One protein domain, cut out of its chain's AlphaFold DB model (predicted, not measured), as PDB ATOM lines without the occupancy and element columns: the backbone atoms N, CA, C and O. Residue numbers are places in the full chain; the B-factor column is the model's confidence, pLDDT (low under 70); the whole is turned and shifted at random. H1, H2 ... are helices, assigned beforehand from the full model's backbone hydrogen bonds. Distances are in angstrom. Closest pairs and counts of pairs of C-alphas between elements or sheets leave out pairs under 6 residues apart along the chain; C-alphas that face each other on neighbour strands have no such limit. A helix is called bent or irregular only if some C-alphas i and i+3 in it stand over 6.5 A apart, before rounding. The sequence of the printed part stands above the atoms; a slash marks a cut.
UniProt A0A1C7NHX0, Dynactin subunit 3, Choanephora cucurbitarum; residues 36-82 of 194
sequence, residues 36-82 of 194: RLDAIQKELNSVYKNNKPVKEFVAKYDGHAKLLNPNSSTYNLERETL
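What this domain is: This is residues 36 to 82 of the 194 residues of the protein "Dynactin subunit 3" of Choanephora cucurbitarum (UniProt A0A1C7NHX0). Start from H2, the longest helix: H1 meets one end of it in an L, its residues 36 to 46 sticking out free, and H3 continues from the other end, three helices end to end with no core. The printed part has 47 residues with helices H1, H2, H3 and no named strand, all helix. It is extended, radius of gyration of the C-alphas 15.7 A, and flat, spanning 47 by 24 by 9 A.

How they stand to each other: H2, residues 52 to 68, has a kink of 50 degrees near residue 62 and is irregular, C-alphas 63 and 66 being 7.4 A apart. Its residues 54 to 55 only just touch residues 48 to 49 of H1, residues 36 to 50, with 3 pairs of C-alphas within 8 A, only at the corner; the closest C-alphas, Tyr 48 and Lys 55, are 6.2 A apart, and the helices are about perpendicular at 73 degrees. Residues 66 to 67 likewise only just touch 72 to 73 of H3, residues 70 to 81, with 3 pairs, only at the corner, closest C-alphas Leu 67 and Ser 73, 4.7 A, at a steep tilt of 53 degrees, the same way. H3 is irregular, only just: C-alphas 71 and 74 are 6.7 A apart. H1 and H3 are apart. In H1 every O i to N i+4 pair is within hydrogen-bond range; in H2 11 of 13, in H3 6 of 8.

Where its parts are: Find C-alpha 52 at (18.013, 25.774, 1.961); H2 runs 21.7 A to C-alpha 68. H1 runs 20.7 A from C-alpha 36 at (32.310, 22.409, 22.312). H3 runs 16.2 A to C-alpha 81 at (-11.040, 9.822, 16.027).

The domain as a whole: The two C-alphas farthest apart, of Ala 39 and Leu 82, are 47.7 A apart. The printed part has no cut, and both links are tight. Look for low pLDDT, under 70, at residues 66 to 82.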
ATOM      1  N   ARG A  36      32.559  23.378  23.393       73.56
ATOM      2  CA  ARG A  36      32.310  22.409  22.312       73.56
ATOM      3  C   ARG A  36      30.882  22.491  21.814       73.56
ATOM      4  O   ARG A  36      30.668  22.483  20.611       73.56
ATOM      5  N   LEU A  37      29.927  22.606  22.732       78.50
ATOM      6  CA  LEU A  37      28.527  22.804  22.396       78.50
ATOM      7  C   LEU A  37      28.342  24.107  21.619       78.50
ATOM      8  O   LEU A  37      27.670  24.095  20.602       78.50
ATOM      9  N   ASP A  38      28.995  25.193  22.035       82.25
ATOM     10  CA  ASP A  38      28.947  26.481  21.338       82.25
ATOM     11  C   ASP A  38      29.608  26.411  19.946       82.25
ATOM     12  O   ASP A  38      29.068  26.936  18.975       82.25
ATOM     13  N   ALA A  39      30.734  25.701  19.804       82.12
ATOM     14  CA  ALA A  39      31.360  25.453  18.504       82.12
ATOM     15  C   ALA A  39      30.449  24.630  17.577       82.12
ATOM     16  O   ALA A  39      30.187  25.043  16.449       82.12
ATOM     17  N   ILE A  40      29.888  23.524  18.074       82.19
ATOM     18  CA  ILE A  40      28.942  22.679  17.334       82.19
ATOM     19  C   ILE A  40      27.673  23.464  17.001       82.19
ATOM     20  O   ILE A  40      27.165  23.362  15.893       82.19
ATOM     21  N   GLN A  41      27.166  24.292  17.910       82.75
ATOM     22  CA  GLN A  41      26.000  25.135  17.675       82.75
ATOM     23  C   GLN A  41      26.287  26.191  16.603       82.75
ATOM     24  O   GLN A  41      25.415  26.477  15.781       82.75
ATOM     25  N   LYS A  42      27.493  26.766  16.568       85.31
ATOM     26  CA  LYS A  42      27.921  27.692  15.510       85.31
ATOM     27  C   LYS A  42      28.053  26.987  14.163       85.31
ATOM     28  O   LYS A  42      27.569  27.519  13.164       85.31
ATOM     29  N   GLU A  43      28.626  25.786  14.132       81.88
ATOM     30  CA  GLU A  43      28.704  24.964  12.921       81.88
ATOM     31  C   GLU A  43      27.317  24.539  12.433       81.88
ATOM     32  O   GLU A  43      26.992  24.730  11.265       81.88
ATOM     33  N   LEU A  44      26.450  24.068  13.328       79.69
ATOM     34  CA  LEU A  44      25.084  23.662  13.010       79.69
ATOM     35  C   LEU A  44      24.258  24.844  12.493       79.69
ATOM     36  O   LEU A  44      23.540  24.709  11.507       79.69
ATOM     37  N   ASN A  45      24.406  26.029  13.093       80.75
ATOM     38  CA  ASN A  45      23.767  27.250  12.600       80.75
ATOM     39  C   ASN A  45      24.328  27.704  11.247       80.75
ATOM     40  O   ASN A  45      23.578  28.229  10.424       80.75
ATOM     41  N   SER A  46      25.624  27.508  10.996       82.06
ATOM     42  CA  SER A  46      26.239  27.761   9.688       82.06
ATOM     43  C   SER A  46      25.663  26.815   8.628       82.06
ATOM     44  O   SER A  46      25.180  27.262   7.589       82.06
ATOM     45  N   VAL A  47      25.592  25.516   8.928       79.81
ATOM     46  CA  VAL A  47      25.001  24.486   8.059       79.81
ATOM     47  C   VAL A  47      23.513  24.752   7.809       79.81
ATOM     48  O   VAL A  47      23.057  24.652   6.670       79.81
ATOM     49  N   TYR A  48      22.764  25.162   8.835       77.12
ATOM     50  CA  TYR A  48      21.349  25.522   8.724       77.12
ATOM     51  C   TYR A  48      21.125  26.751   7.829       77.12
ATOM     52  O   TYR A  48      20.178  26.784   7.041       77.12
ATOM     53  N   LYS A  49      22.004  27.758   7.904       77.62
ATOM     54  CA  LYS A  49      21.938  28.951   7.042       77.62
ATOM     55  C   LYS A  49      22.359  28.660   5.600       77.62
ATOM     56  O   LYS A  49      21.776  29.238   4.683       77.62
ATOM     57  N   ASN A  50      23.327  27.767   5.399       79.44
ATOM     58  CA  ASN A  50      23.883  27.456   4.080       79.44
ATOM     59  C   ASN A  50      23.015  26.470   3.279       79.44
ATOM     60  O   ASN A  50      22.989  26.538   2.051       79.44
ATOM     61  N   ASN A  51      22.250  25.597   3.946       78.38
ATOM     62  CA  ASN A  51      21.424  24.585   3.290       78.38
ATOM     63  C   ASN A  51      19.928  24.936   3.317       78.38
ATOM     64  O   ASN A  51      19.186  24.547   4.220       78.38
ATOM     65  N   LYS A  52      19.452  25.579   2.241       77.75
ATOM     66  CA  LYS A  52      18.013  25.774   1.961       77.75
ATOM     67  C   LYS A  52      17.141  24.511   2.135       77.75
ATOM     68  O   LYS A  52      16.093  24.650   2.762       77.75
ATOM     69  N   PRO A  53      17.531  23.301   1.673       79.62
ATOM     70  CA  PRO A  53      16.691  22.109   1.840       79.62
ATOM     71  C   PRO A  53      16.536  21.674   3.303       79.62
ATOM     72  O   PRO A  53      15.478  21.182   3.680       79.62
ATOM     73  N   VAL A  54      17.544  21.902   4.154       80.06
ATOM     74  CA  VAL A  54      17.452  21.608   5.595       80.06
ATOM     75  C   VAL A  54      16.500  22.588   6.269       80.06
ATOM     76  O   VAL A  54      15.670  22.183   7.075       80.06
ATOM     77  N   LYS A  55      16.555  23.868   5.894       79.50
ATOM     78  CA  LYS A  55      15.614  24.877   6.388       79.50
ATOM     79  C   LYS A  55      14.170  24.560   5.990       79.50
ATOM     80  O   LYS A  55      13.267  24.702   6.808       79.50
ATOM     81  N   GLU A  56      13.957  24.103   4.758       81.25
ATOM     82  CA  GLU A  56      12.639  23.688   4.274       81.25
ATOM     83  C   GLU A  56      12.152  22.400   4.957       81.25
ATOM     84  O   GLU A  56      10.981  22.304   5.320       81.25
ATOM     85  N   PHE A  57      13.047  21.437   5.200       81.88
ATOM     86  CA  PHE A  57      12.739  20.229   5.963       81.88
ATOM     87  C   PHE A  57      12.369  20.549   7.410       81.88
ATOM     88  O   PHE A  57      11.356  20.052   7.877       81.88
ATOM     89  N   VAL A  58      13.128  21.406   8.102       81.12
ATOM     90  CA  VAL A  58      12.823  21.820   9.483       81.12
ATOM     91  C   VAL A  58      11.496  22.574   9.545       81.12
ATOM     92  O   VAL A  58      10.683  22.278  10.407       81.12
ATOM     93  N   ALA A  59      11.207  23.459   8.586       81.81
ATOM     94  CA  ALA A  59       9.920  24.153   8.526       81.81
ATOM     95  C   ALA A  59       8.733  23.193   8.305       81.81
ATOM     96  O   ALA A  59       7.679  23.354   8.921       81.81
ATOM     97  N   LYS A  60       8.896  22.173   7.449       81.31
ATOM     98  CA  LYS A  60       7.889  21.113   7.260       81.31
ATOM     99  C   LYS A  60       7.798  20.201   8.485       81.31
ATOM    100  O   LYS A  60       6.702  19.808   8.874       81.31
ATOM    101  N   TYR A  61       8.929  19.887   9.107       80.38
ATOM    102  CA  TYR A  61       8.999  19.069  10.307       80.38
ATOM    103  C   TYR A  61       8.311  19.763  11.475       80.38
ATOM    104  O   TYR A  61       7.471  19.133  12.084       80.38
ATOM    105  N   ASP A  62       8.541  21.051  11.737       78.19
ATOM    106  CA  ASP A  62       7.872  21.788  12.820       78.19
ATOM    107  C   ASP A  62       6.341  21.796  12.662       78.19
ATOM    108  O   ASP A  62       5.610  21.642  13.643       78.19
ATOM    109  N   GLY A  63       5.842  21.894  11.423       78.25
ATOM    110  CA  GLY A  63       4.409  21.799  11.124       78.25
ATOM    111  C   GLY A  63       3.821  20.404  11.367       78.25
ATOM    112  O   GLY A  63       2.681  20.278  11.814       78.25
ATOM    113  N   HIS A  64       4.605  19.351  11.121       72.50
ATOM    114  CA  HIS A  64       4.177  17.955  11.258       72.50
ATOM    115  C   HIS A  64       4.752  17.247  12.494       72.50
ATOM    116  O   HIS A  64       4.467  16.073  12.713       72.50
ATOM    117  N   ALA A  65       5.503  17.943  13.348       70.69
ATOM    118  CA  ALA A  65       6.210  17.367  14.490       70.69
ATOM    119  C   ALA A  65       5.232  16.737  15.483       70.69
ATOM    120  O   ALA A  65       5.518  15.702  16.080       70.69
ATOM    121  N   LYS A  66       4.034  17.319  15.601       67.19
ATOM    122  CA  LYS A  66       2.939  16.785  16.421       67.19
ATOM    123  C   LYS A  66       2.370  15.468  15.880       67.19
ATOM    124  O   LYS A  66       1.921  14.645  16.663       67.19
ATOM    125  N   LEU A  67       2.420  15.260  14.564       64.38
ATOM    126  CA  LEU A  67       1.958  14.037  13.895       64.38
ATOM    127  C   LEU A  67       3.056  12.965  13.815       64.38
ATOM    128  O   LEU A  67       2.764  11.774  13.761       64.38
ATOM    129  N   LEU A  68       4.320  13.383  13.808       65.62
ATOM    130  CA  LEU A  68       5.478  12.499  13.672       65.62
ATOM    131  C   LEU A  68       6.063  12.053  15.014       65.62
ATOM    132  O   LEU A  68       6.845  11.108  15.040       65.62
ATOM    133  N   ASN A  69       5.713  12.714  16.121       66.44
ATOM    134  CA  ASN A  69       6.137  12.289  17.447       66.44
ATOM    135  C   ASN A  69       5.251  11.120  17.918       66.44
ATOM    136  O   ASN A  69       4.092  11.364  18.262       66.44
ATOM    137  N   PRO A  70       5.773   9.879  17.984       61.75
ATOM    138  CA  PRO A  70       4.984   8.685  18.301       61.75
ATOM    139  C   PRO A  70       4.326   8.741  19.686       61.75
ATOM    140  O   PRO A  70       3.338   8.058  19.915       61.75
ATOM    141  N   ASN A  71       4.823   9.585  20.595       60.62
ATOM    142  CA  ASN A  71       4.226   9.775  21.920       60.62
ATOM    143  C   ASN A  71       3.004  10.709  21.899       60.62
ATOM    144  O   ASN A  71       2.204  10.701  22.829       60.62
ATOM    145  N   SER A  72       2.879  11.553  20.870       56.44
ATOM    146  CA  SER A  72       1.808  12.545  20.751       56.44
ATOM    147  C   SER A  72       0.788  12.163  19.683       56.44
ATOM    148  O   SER A  72      -0.392  12.443  19.863       56.44
ATOM    149  N   SER A  73       1.200  11.515  18.596       56.22
ATOM    150  CA  SER A  73       0.344  11.321  17.430       56.22
ATOM    151  C   SER A  73      -0.599  10.130  17.527       56.22
ATOM    152  O   SER A  73      -1.749  10.262  17.128       56.22
ATOM    153  N   THR A  74      -0.172   8.999  18.086       58.12
ATOM    154  CA  THR A  74      -1.017   7.795  18.174       58.12
ATOM    155  C   THR A  74      -2.160   8.005  19.166       58.12
ATOM    156  O   THR A  74      -3.324   7.969  18.786       58.12
ATOM    157  N   TYR A  75      -1.840   8.373  20.407       57.28
ATOM    158  CA  TYR A  75      -2.836   8.527  21.469       57.28
ATOM    159  C   TYR A  75      -3.790   9.713  21.279       57.28
ATOM    160  O   TYR A  75      -4.959   9.608  21.651       57.28
ATOM    161  N   ASN A  76      -3.331  10.846  20.726       57.66
ATOM    162  CA  ASN A  76      -4.224  11.993  20.507       57.66
ATOM    163  C   ASN A  76      -5.102  11.808  19.272       57.66
ATOM    164  O   ASN A  76      -6.286  12.129  19.342       57.66
ATOM    165  N   LEU A  77      -4.567  11.256  18.177       57.94
ATOM    166  CA  LEU A  77      -5.369  11.004  16.984       57.94
ATOM    167  C   LEU A  77      -6.413   9.923  17.259       57.94
ATOM    168  O   LEU A  77      -7.566  10.114  16.895       57.94
ATOM    169  N   GLU A  78      -6.060   8.844  17.965       60.12
ATOM    170  CA  GLU A  78      -7.021   7.821  18.398       60.12
ATOM    171  C   GLU A  78      -8.086   8.405  19.338       60.12
ATOM    172  O   GLU A  78      -9.268   8.124  19.163       60.12
ATOM    173  N   ARG A  79      -7.721   9.298  20.275       60.44
ATOM    174  CA  ARG A  79      -8.709   9.981  21.134       60.44
ATOM    175  C   ARG A  79      -9.665  10.889  20.365       60.44
ATOM    176  O   ARG A  79     -10.850  10.958  20.693       60.44
ATOM    177  N   GLU A  80      -9.159  11.607  19.372       62.62
ATOM    178  CA  GLU A  80      -9.947  12.542  18.569       62.62
ATOM    179  C   GLU A  80     -10.830  11.804  17.546       62.62
ATOM    180  O   GLU A  80     -11.989  12.175  17.349       62.62
ATOM    181  N   THR A  81     -10.335  10.691  16.991       65.50
ATOM    182  CA  THR A  81     -11.040   9.822  16.027       65.50
ATOM    183  C   THR A  81     -11.931   8.750  16.654       65.50
ATOM    184  O   THR A  81     -12.625   8.050  15.918       65.50
ATOM    185  N   LEU A  82     -11.982   8.636  17.989       69.44
ATOM    186  CA  LEU A  82     -12.941   7.772  18.684       69.44
ATOM    187  C   LEU A  82     -14.364   8.028  18.159       69.44
ATOM    188  O   LEU A  82     -14.904   9.138  18.284       69.44
TER     189      LEU A  82